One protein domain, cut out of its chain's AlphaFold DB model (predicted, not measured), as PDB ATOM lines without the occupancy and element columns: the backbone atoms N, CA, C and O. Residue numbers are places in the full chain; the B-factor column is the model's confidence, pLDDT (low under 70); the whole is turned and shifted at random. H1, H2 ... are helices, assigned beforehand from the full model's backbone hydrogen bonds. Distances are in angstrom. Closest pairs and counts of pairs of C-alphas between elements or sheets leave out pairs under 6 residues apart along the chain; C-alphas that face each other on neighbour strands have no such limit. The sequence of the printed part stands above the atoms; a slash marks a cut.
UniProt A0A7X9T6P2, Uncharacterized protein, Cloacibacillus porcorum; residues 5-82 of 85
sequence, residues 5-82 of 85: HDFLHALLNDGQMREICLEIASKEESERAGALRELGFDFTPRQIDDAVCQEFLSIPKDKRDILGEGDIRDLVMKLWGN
ATOM      1  N   HIS A   5      -5.649  41.812  54.936       89.94
ATOM      2  CA  HIS A   5      -6.702  42.755  55.312       89.94
ATOM      3  C   HIS A   5      -6.109  44.142  55.562       89.94
ATOM      4  O   HIS A   5      -6.616  45.135  55.037       89.94
ATOM      5  N   ASP A   6      -4.980  44.210  56.273       90.31
ATOM      6  CA  ASP A   6      -4.226  45.454  56.462       90.31
ATOM      7  C   ASP A   6      -3.868  46.090  55.111       90.31
ATOM      8  O   ASP A   6      -4.054  47.292  54.900       90.31
ATOM      9  N   PHE A   7      -3.406  45.271  54.161       88.00
ATOM     10  CA  PHE A   7      -3.089  45.715  52.808       88.00
ATOM     11  C   PHE A   7      -4.315  46.218  52.050       88.00
ATOM     12  O   PHE A   7      -4.257  47.289  51.445       88.00
ATOM     13  N   LEU A   8      -5.430  45.485  52.088       87.19
ATOM     14  CA  LEU A   8      -6.677  45.905  51.453       87.19
ATOM     15  C   LEU A   8      -7.148  47.253  52.008       87.19
ATOM     16  O   LEU A   8      -7.488  48.163  51.249       87.19
ATOM     17  N   HIS A   9      -7.115  47.429  53.327       89.31
ATOM     18  CA  HIS A   9      -7.464  48.697  53.949       89.31
ATOM     19  C   HIS A   9      -6.506  49.822  53.555       89.31
ATOM     20  O   HIS A   9      -6.981  50.921  53.254       89.31
ATOM     21  N   ALA A  10      -5.197  49.572  53.509       88.75
ATOM     22  CA  ALA A  10      -4.222  50.555  53.051       88.75
ATOM     23  C   ALA A  10      -4.489  50.949  51.589       88.75
ATOM     24  O   ALA A  10      -4.628  52.130  51.284       88.75
ATOM     25  N   LEU A  11      -4.707  49.977  50.702       86.25
ATOM     26  CA  LEU A  11      -5.021  50.208  49.291       86.25
ATOM     27  C   LEU A  11      -6.278  51.081  49.102       86.25
ATOM     28  O   LEU A  11      -6.320  51.973  48.250       86.25
ATOM     29  N   LEU A  12      -7.311  50.853  49.912       86.56
ATOM     30  CA  LEU A  12      -8.585  51.564  49.807       86.56
ATOM     31  C   LEU A  12      -8.569  52.958  50.446       86.56
ATOM     32  O   LEU A  12      -9.295  53.849  49.998       86.56
ATOM     33  N   ASN A  13      -7.772  53.171  51.491       88.56
ATOM     34  CA  ASN A  13      -7.826  54.393  52.300       88.56
ATOM     35  C   ASN A  13      -6.618  55.316  52.120       88.56
ATOM     36  O   ASN A  13      -6.744  56.509  52.382       88.56
ATOM     37  N   ASP A  14      -5.491  54.800  51.637       88.94
ATOM     38  CA  ASP A  14      -4.239  55.538  51.515       88.94
ATOM     39  C   ASP A  14      -3.882  55.765  50.035       88.94
ATOM     40  O   ASP A  14      -3.646  54.839  49.259       88.94
ATOM     41  N   GLY A  15      -3.879  57.038  49.627       84.62
ATOM     42  CA  GLY A  15      -3.512  57.442  48.269       84.62
ATOM     43  C   GLY A  15      -2.041  57.207  47.944       84.62
ATOM     44  O   GLY A  15      -1.734  56.808  46.824       84.62
ATOM     45  N   GLN A  16      -1.155  57.375  48.924       88.25
ATOM     46  CA  GLN A  16       0.269  57.126  48.754       88.25
ATOM     47  C   GLN A  16       0.530  55.628  48.590       88.25
ATOM     48  O   GLN A  16       1.306  55.225  47.725       88.25
ATOM     49  N   MET A  17      -0.173  54.787  49.355       86.56
ATOM     50  CA  MET A  17      -0.084  53.334  49.190       86.56
ATOM     51  C   MET A  17      -0.492  52.898  47.775       86.56
ATOM     52  O   MET A  17       0.155  52.038  47.182       86.56
ATOM     53  N   ARG A  18      -1.523  53.525  47.192       85.38
ATOM     54  CA  ARG A  18      -1.928  53.258  45.801       85.38
ATOM     55  C   ARG A  18      -0.845  53.622  44.788       85.38
ATOM     56  O   ARG A  18      -0.603  52.834  43.876       85.38
ATOM     57  N   GLU A  19      -0.196  54.773  44.942       85.81
ATOM     58  CA  GLU A  19       0.920  55.177  44.073       85.81
ATOM     59  C   GLU A  19       2.088  54.190  44.174       85.81
ATOM     60  O   GLU A  19       2.576  53.710  43.153       85.81
ATOM     61  N   ILE A  20       2.454  53.779  45.390       87.94
ATOM     62  CA  ILE A  20       3.497  52.771  45.615       87.94
ATOM     63  C   ILE A  20       3.124  51.433  44.955       87.94
ATOM     64  O   ILE A  20       3.957  50.808  44.299       87.94
ATOM     65  N   CYS A  21       1.870  50.983  45.070       82.12
ATOM     66  CA  CYS A  21       1.414  49.767  44.391       82.12
ATOM     67  C   CYS A  21       1.516  49.868  42.864       82.12
ATOM     68  O   CYS A  21       1.874  48.881  42.221       82.12
ATOM     69  N   LEU A  22       1.227  51.035  42.283       82.06
ATOM     70  CA  LEU A  22       1.380  51.287  40.848       82.06
ATOM     71  C   LEU A  22       2.853  51.262  40.415       82.06
ATOM     72  O   LEU A  22       3.185  50.678  39.380       82.06
ATOM     73  N   GLU A  23       3.748  51.836  41.220       86.06
ATOM     74  CA  GLU A  23       5.193  51.762  40.987       86.06
ATOM     75  C   GLU A  23       5.694  50.315  41.041       86.06
ATOM     76  O   GLU A  23       6.435  49.883  40.157       86.06
ATOM     77  N   ILE A  24       5.250  49.536  42.033       84.12
ATOM     78  CA  ILE A  24       5.580  48.111  42.149       84.12
ATOM     79  C   ILE A  24       5.032  47.328  40.956       84.12
ATOM     80  O   ILE A  24       5.760  46.529  40.373       84.12
ATOM     81  N   ALA A  25       3.783  47.559  40.548       78.56
ATOM     82  CA  ALA A  25       3.184  46.894  39.388       78.56
ATOM     83  C   ALA A  25       3.960  47.163  38.085       78.56
ATOM     84  O   ALA A  25       3.996  46.305  37.204       78.56
ATOM     85  N   SER A  26       4.630  48.315  37.995       81.75
ATOM     86  CA  SER A  26       5.459  48.706  36.850       81.75
ATOM     87  C   SER A  26       6.846  48.039  36.824       81.75
ATOM     88  O   SER A  26       7.547  48.154  35.821       81.75
ATOM     89  N   LYS A  27       7.256  47.343  37.896       82.81
ATOM     90  CA  LYS A  27       8.507  46.564  37.950       82.81
ATOM     91  C   LYS A  27       8.383  45.222  37.224       82.81
ATOM     92  O   LYS A  27       7.273  44.758  36.933       82.81
ATOM     93  N   GLU A  28       9.529  44.582  36.993       81.88
ATOM     94  CA  GLU A  28       9.618  43.193  36.530       81.88
ATOM     95  C   GLU A  28       8.901  42.252  37.506       81.88
ATOM     96  O   GLU A  28       8.932  42.450  38.723       81.88
ATOM     97  N   GLU A  29       8.256  41.207  36.987       77.19
ATOM     98  CA  GLU A  29       7.418  40.307  37.791       77.19
ATOM     99  C   GLU A  29       8.177  39.664  38.962       77.19
ATOM    100  O   GLU A  29       7.642  39.567  40.068       77.19
ATOM    101  N   SER A  30       9.449  39.318  38.750       79.88
ATOM    102  CA  SER A  30      10.336  38.738  39.763       79.88
ATOM    103  C   SER A  30      10.657  39.682  40.931       79.88
ATOM    104  O   SER A  30      11.012  39.211  42.012       79.88
ATOM    105  N   GLU A  31      10.514  40.997  40.752       81.50
ATOM    106  CA  GLU A  31      10.852  42.011  41.759       81.50
ATOM    107  C   GLU A  31       9.646  42.432  42.610       81.50
ATOM    108  O   GLU A  31       9.805  42.943  43.721       81.50
ATOM    109  N   ARG A  32       8.422  42.198  42.118       82.50
ATOM    110  CA  ARG A  32       7.181  42.683  42.746       82.50
ATOM    111  C   ARG A  32       6.969  42.121  44.147       82.50
ATOM    112  O   ARG A  32       6.679  42.867  45.080       82.50
ATOM    113  N   ALA A  33       7.144  40.807  44.301       77.69
ATOM    114  CA  ALA A  33       6.966  40.130  45.583       77.69
ATOM    115  C   ALA A  33       7.996  40.592  46.630       77.69
ATOM    116  O   ALA A  33       7.661  40.743  47.803       77.69
ATOM    117  N   GLY A  34       9.239  40.848  46.205       82.19
ATOM    118  CA  GLY A  34      10.280  41.404  47.069       82.19
ATOM    119  C   GLY A  34       9.928  42.812  47.547       82.19
ATOM    120  O   GLY A  34       9.943  43.064  48.749       82.19
ATOM    121  N   ALA A  35       9.508  43.685  46.629       85.94
ATOM    122  CA  ALA A  35       9.136  45.062  46.949       85.94
ATOM    123  C   ALA A  35       7.964  45.151  47.947       85.94
ATOM    124  O   ALA A  35       7.981  45.983  48.849       85.94
ATOM    125  N   LEU A  36       6.966  44.266  47.850       80.75
ATOM    126  CA  LEU A  36       5.875  44.206  48.836       80.75
ATOM    127  C   LEU A  36       6.350  43.748  50.221       80.75
ATOM    128  O   LEU A  36       5.921  44.302  51.234       80.75
ATOM    129  N   ARG A  37       7.260  42.770  50.274       83.75
ATOM    130  CA  ARG A  37       7.854  42.310  51.539       83.75
ATOM    131  C   ARG A  37       8.687  43.397  52.208       83.75
ATOM    132  O   ARG A  37       8.668  43.499  53.432       83.75
ATOM    133  N   GLU A  38       9.367  44.237  51.430       87.88
ATOM    134  CA  GLU A  38      10.098  45.407  51.939       87.88
ATOM    135  C   GLU A  38       9.170  46.457  52.565       87.88
ATOM    136  O   GLU A  38       9.542  47.089  53.552       87.88
ATOM    137  N   LEU A  39       7.936  46.585  52.065       85.50
ATOM    138  CA  LEU A  39       6.885  47.399  52.692       85.50
ATOM    139  C   LEU A  39       6.305  46.764  53.968       85.50
ATOM    140  O   LEU A  39       5.485  47.378  54.649       85.50
ATOM    141  N   GLY A  40       6.731  45.548  54.318       87.12
ATOM    142  CA  GLY A  40       6.314  44.845  55.529       87.12
ATOM    143  C   GLY A  40       5.058  43.991  55.370       87.12
ATOM    144  O   GLY A  40       4.560  43.489  56.384       87.12
ATOM    145  N   PHE A  41       4.567  43.809  54.143       84.00
ATOM    146  CA  PHE A  41       3.440  42.933  53.839       84.00
ATOM    147  C   PHE A  41       3.896  41.497  53.597       84.00
ATOM    148  O   PHE A  41       4.842  41.254  52.845       84.00
ATOM    149  N   ASP A  42       3.196  40.538  54.198       82.75
ATOM    150  CA  ASP A  42       3.445  39.113  53.975       82.75
ATOM    151  C   ASP A  42       2.125  38.366  53.836       82.75
ATOM    152  O   ASP A  42       1.475  37.972  54.806       82.75
ATOM    153  N   PHE A  43       1.699  38.221  52.590       82.56
ATOM    154  CA  PHE A  43       0.523  37.459  52.225       82.56
ATOM    155  C   PHE A  43       0.700  36.875  50.828       82.56
ATOM    156  O   PHE A  43       1.460  37.359  49.988       82.56
ATOM    157  N   THR A  44      -0.040  35.809  50.577       79.31
ATOM    158  CA  THR A  44      -0.136  35.168  49.271       79.31
ATOM    159  C   THR A  44      -1.209  35.845  48.416       79.31
ATOM    160  O   THR A  44      -2.158  36.420  48.960       79.31
ATOM    161  N   PRO A  45      -1.145  35.707  47.080       76.06
ATOM    162  CA  PRO A  45      -2.204  36.180  46.188       76.06
ATOM    163  C   PRO A  45      -3.601  35.661  46.571       76.06
ATOM    164  O   PRO A  45      -4.592  36.370  46.438       76.06
ATOM    165  N   ARG A  46      -3.684  34.440  47.114       80.31
ATOM    166  CA  ARG A  46      -4.946  33.868  47.594       80.31
ATOM    167  C   ARG A  46      -5.493  34.589  48.825       80.31
ATOM    168  O   ARG A  46      -6.687  34.834  48.893       80.31
ATOM    169  N   GLN A  47      -4.636  34.935  49.784       85.25
ATOM    170  CA  GLN A  47      -5.072  35.610  51.011       85.25
ATOM    171  C   GLN A  47      -5.648  37.000  50.729       85.25
ATOM    172  O   GLN A  47      -6.623  37.384  51.369       85.25
ATOM    173  N   ILE A  48      -5.089  37.736  49.761       83.62
ATOM    174  CA  ILE A  48      -5.666  39.022  49.353       83.62
ATOM    175  C   ILE A  48      -6.987  38.854  48.596       83.62
ATOM    176  O   ILE A  48      -7.903  39.644  48.812       83.62
ATOM    177  N   ASP A  49      -7.144  37.805  47.783       80.00
ATOM    178  CA  ASP A  49      -8.435  37.511  47.148       80.00
ATOM    179  C   ASP A  49      -9.513  37.143  48.179       80.00
ATOM    180  O   ASP A  49     -10.617  37.691  48.148       80.00
ATOM    181  N   ASP A  50      -9.164  36.296  49.151       84.62
ATOM    182  CA  ASP A  50     -10.049  35.924  50.255       84.62
ATOM    183  C   ASP A  50     -10.467  37.166  51.068       84.62
ATOM    184  O   ASP A  50     -11.655  37.333  51.354       84.62
ATOM    185  N   ALA A  51      -9.530  38.072  51.381       87.00
ATOM    186  CA  ALA A  51      -9.819  39.323  52.088       87.00
ATOM    187  C   ALA A  51     -10.780  40.222  51.296       87.00
ATOM    188  O   ALA A  51     -11.784  40.694  51.833       87.00
ATOM    189  N   VAL A  52     -10.537  40.399  49.990       83.88
ATOM    190  CA  VAL A  52     -11.440  41.173  49.130       83.88
ATOM    191  C   VAL A  52     -12.825  40.535  49.090       83.88
ATOM    192  O   VAL A  52     -13.813  41.247  49.243       83.88
ATOM    193  N   CYS A  53     -12.925  39.216  48.917       84.00
ATOM    194  CA  CYS A  53     -14.200  38.501  48.854       84.00
ATOM    195  C   CYS A  53     -15.013  38.654  50.150       84.00
ATOM    196  O   CYS A  53     -16.214  38.931  50.104       84.00
ATOM    197  N   GLN A  54     -14.351  38.532  51.304       87.88
ATOM    198  CA  GLN A  54     -14.980  38.690  52.616       87.88
ATOM    199  C   GLN A  54     -15.489  40.115  52.855       87.88
ATOM    200  O   GLN A  54     -16.569  40.303  53.419       87.88
ATOM    201  N   GLU A  55     -14.739  41.123  52.413       86.50
ATOM    202  CA  GLU A  55     -15.045  42.524  52.703       86.50
ATOM    203  C   GLU A  55     -15.831  43.241  51.605       86.50
ATOM    204  O   GLU A  55     -16.369  44.323  51.849       86.50
ATOM    205  N   PHE A  56     -15.950  42.661  50.408       83.19
ATOM    206  CA  PHE A  56     -16.497  43.333  49.225       83.19
ATOM    207  C   PHE A  56     -17.855  43.995  49.479       83.19
ATOM    208  O   PHE A  56     -18.092  45.133  49.073       83.19
ATOM    209  N   LEU A  57     -18.749  43.300  50.188       81.50
ATOM    210  CA  LEU A  57     -20.090  43.799  50.503       81.50
ATOM    211  C   LEU A  57     -20.089  44.938  51.533       81.50
ATOM    212  O   LEU A  57     -21.021  45.744  51.531       81.50
ATOM    213  N   SER A  58     -19.047  45.032  52.356       86.56
ATOM    214  CA  SER A  58     -18.854  46.058  53.386       86.56
ATOM    215  C   SER A  58     -18.099  47.285  52.865       86.56
ATOM    216  O   SER A  58     -18.226  48.371  53.429       86.56
ATOM    217  N   ILE A  59     -17.343  47.148  51.771       84.50
ATOM    218  CA  ILE A  59     -16.612  48.257  51.150       84.50
ATOM    219  C   ILE A  59     -17.609  49.248  50.512       84.50
ATOM    220  O   ILE A  59     -18.502  48.817  49.776       84.50
ATOM    221  N   PRO A  60     -17.488  50.568  50.755       85.25
ATOM    222  CA  PRO A  60     -18.288  51.599  50.090       85.25
ATOM    223  C   PRO A  60     -18.164  51.565  48.562       85.25
ATOM    224  O   PRO A  60     -17.116  51.213  48.028       85.25
ATOM    225  N   LYS A  61     -19.226  51.939  47.838       81.50
ATOM    226  CA  LYS A  61     -19.268  51.823  46.369       81.50
ATOM    227  C   LYS A  61     -18.131  52.590  45.676       81.50
ATOM    228  O   LYS A  61     -17.486  52.029  44.806       81.50
ATOM    229  N   ASP A  62     -17.842  53.805  46.128       81.38
ATOM    230  CA  ASP A  62     -16.735  54.655  45.663       81.38
ATOM    231  C   ASP A  62     -15.353  54.003  45.824       81.38
ATOM    232  O   ASP A  62     -14.436  54.276  45.058       81.38
ATOM    233  N   LYS A  63     -15.205  53.108  46.804       81.06
ATOM    234  CA  LYS A  63     -13.978  52.338  47.033       81.06
ATOM    235  C   LYS A  63     -13.953  51.022  46.268       81.06
ATOM    236  O   LYS A  63     -12.876  50.537  45.943       81.06
ATOM    237  N   ARG A  64     -15.115  50.449  45.940       77.38
ATOM    238  CA  ARG A  64     -15.196  49.289  45.035       77.38
ATOM    239  C   ARG A  64     -14.747  49.646  43.625       77.38
ATOM    240  O   ARG A  64     -14.207  48.778  42.957       77.38
ATOM    241  N   ASP A  65     -14.901  50.904  43.226       74.75
ATOM    242  CA  ASP A  65     -14.381  51.418  41.957       74.75
ATOM    243  C   ASP A  65     -12.836  51.426  41.911       74.75
ATOM    244  O   ASP A  65     -12.268  51.588  40.848       74.75
ATOM    245  N   ILE A  66     -12.136  51.226  43.039       73.25
ATOM    246  CA  ILE A  66     -10.671  51.005  43.088       73.25
ATOM    247  C   ILE A  66     -10.332  49.514  42.848       73.25
ATOM    248  O   ILE A  66      -9.182  49.141  42.609       73.25
ATOM    249  N   LEU A  67     -11.335  48.638  42.960       70.25
ATOM    250  CA  LEU A  67     -11.221  47.179  42.930       70.25
ATOM    251  C   LEU A  67     -11.803  46.547  41.651       70.25
ATOM    252  O   LEU A  67     -11.898  45.315  41.595       70.25
ATOM    253  N   GLY A  68     -12.250  47.359  40.691       60.22
ATOM    254  CA  GLY A  68     -12.922  46.948  39.462       60.22
ATOM    255  C   GLY A  68     -11.977  46.468  38.356       60.22
ATOM    256  O   GLY A  68     -10.765  46.338  38.527       60.22
ATOM    257  N   GLU A  69     -12.564  46.122  37.210       53.47
ATOM    258  CA  GLU A  69     -11.849  45.539  36.073       53.47
ATOM    259  C   GLU A  69     -10.946  46.584  35.395       53.47
ATOM    260  O   GLU A  69     -11.419  47.622  34.934       53.47
ATOM    261  N   GLY A  70      -9.640  46.302  35.325       53.59
ATOM    262  CA  GLY A  70      -8.626  47.255  34.843       53.59
ATOM    263  C   GLY A  70      -8.030  48.177  35.916       53.59
ATOM    264  O   GLY A  70      -7.139  48.963  35.592       53.59
ATOM    265  N   ASP A  71      -8.462  48.058  37.173       61.44
ATOM    266  CA  ASP A  71      -7.955  48.881  38.274       61.44
ATOM    267  C   ASP A  71      -6.677  48.333  38.910       61.44
ATOM    268  O   ASP A  71      -6.197  47.243  38.593       61.44
ATOM    269  N   ILE A  72      -6.147  49.094  39.873       60.72
ATOM    270  CA  ILE A  72      -4.964  48.744  40.661       60.72
ATOM    271  C   ILE A  72      -5.110  47.346  41.246       60.72
ATOM    272  O   ILE A  72      -4.171  46.585  41.098       60.72
ATOM    273  N   ARG A  73      -6.260  46.957  41.824       62.88
ATOM    274  CA  ARG A  73      -6.471  45.584  42.327       62.88
ATOM    275  C   ARG A  73      -6.316  44.545  41.222       62.88
ATOM    276  O   ARG A  73      -5.726  43.506  41.462       62.88
ATOM    277  N   ASP A  74      -6.852  44.798  40.038       60.47
ATOM    278  CA  ASP A  74      -6.856  43.848  38.930       60.47
ATOM    279  C   ASP A  74      -5.463  43.730  38.291       60.47
ATOM    280  O   ASP A  74      -5.024  42.631  37.965       60.47
ATOM    281  N   LEU A  75      -4.724  44.843  38.207       59.47
ATOM    282  CA  LEU A  75      -3.290  44.885  37.908       59.47
ATOM    283  C   LEU A  75      -2.505  44.095  38.955       59.47
ATOM    284  O   LEU A  75      -1.792  43.170  38.605       59.47
ATOM    285  N   VAL A  76      -2.703  44.394  40.233       58.38
ATOM    286  CA  VAL A  76      -2.136  43.693  41.391       58.38
ATOM    287  C   VAL A  76      -2.426  42.190  41.333       58.38
ATOM    288  O   VAL A  76      -1.515  41.379  41.434       58.38
ATOM    289  N   MET A  77      -3.665  41.783  41.080       58.75
ATOM    290  CA  MET A  77      -4.083  40.381  41.055       58.75
ATOM    291  C   MET A  77      -3.583  39.645  39.807       58.75
ATOM    292  O   MET A  77      -3.081  38.530  39.927       58.75
ATOM    293  N   LYS A  78      -3.670  40.248  38.612       58.75
ATOM    294  CA  LYS A  78      -3.182  39.650  37.353       58.75
ATOM    295  C   LYS A  78      -1.654  39.585  37.294       58.75
ATOM    296  O   LYS A  78      -1.118  38.651  36.705       58.75
ATOM    297  N   LEU A  79      -0.961  40.553  37.894       53.97
ATOM    298  CA  LEU A  79       0.501  40.673  37.873       53.97
ATOM    299  C   LEU A  79       1.199  40.012  39.069       53.97
ATOM    300  O   LEU A  79       2.416  39.832  39.004       53.97
ATOM    301  N   TRP A  80       0.475  39.676  40.147       58.22
ATOM    302  CA  TRP A  80       1.008  38.948  41.315       58.22
ATOM    303  C   TRP A  80       0.480  37.509  41.424       58.22
ATOM    304  O   TRP A  80       1.108  36.676  42.074       58.22
ATOM    305  N   GLY A  81      -0.649  37.189  40.778       41.44
ATOM    306  CA  GLY A  81      -1.339  35.898  40.885       41.44
ATOM    307  C   GLY A  81      -0.741  34.727  40.101       41.44
ATOM    308  O   GLY A  81      -1.187  33.603  40.307       41.44
ATOM    309  N   ASN A  82       0.264  34.939  39.241       45.78
ATOM    310  CA  ASN A  82       0.801  33.857  38.403       45.78
ATOM    311  C   ASN A  82       2.104  33.214  38.899       45.78
ATOM    312  O   ASN A  82       2.436  32.133  38.413       45.78
TER     313      ASN A  82
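AT A GLANCE: This is residues 5 to 82 of the 85 residues of an uncharacterized protein of Cloacibacillus porcorum (UniProt A0A7X9T6P2). Six mostly crossed helices form one body: H2, H3 and H6 pack together toward one end, while H1 packs on H4 toward the other, with short H5 near H1. The printed part has 78 residues, 54 of them in the named helices H1 to H6 in chain order, with no named strand; its class is all helix, and it is compact, with a radius of gyration of the C-alphas of 11.7 A and spans of 32 by 22 by 22 A.

HOW THE PARTS SIT: Start at H1, residues 5 to 13; it touches H4, residues 45 to 55, at a steep tilt of 66 degrees, closest C-alphas His 5 and Ala 51, 5.6 A. H2, residues 15 to 25, touches H1 only at the corner, closest C-alphas Leu 11 and Arg 18, 5.6 A. H2 and H3, residues 29 to 38, form a helical hairpin, closest C-alphas Ile 24 and Arg 32, 5.7 A. H6, residues 72 to 80, touches H2 at a shallow tilt of 31 degrees, closest C-alphas Ala 25 and Val 76, 6.5 A. H5, residues 61 to 64, is close but not clearly touching H1. Every O i to N i+4 pair is within hydrogen-bond range in H1, H2, H4 and H6, and 4 of 6 in H3.

IN THESE COORDINATES: Find C-alpha 5 at (-6.702, 42.755, 55.312), where H1 begins; H6 ends at C-alpha 80, (1.008, 38.948, 41.315). H4 is 15.7 A long, H2 and H3 15.3 A each.

THE WHOLE: The printed part has no cut and no long link; pLDDT is under 70 in residues 68 to 82.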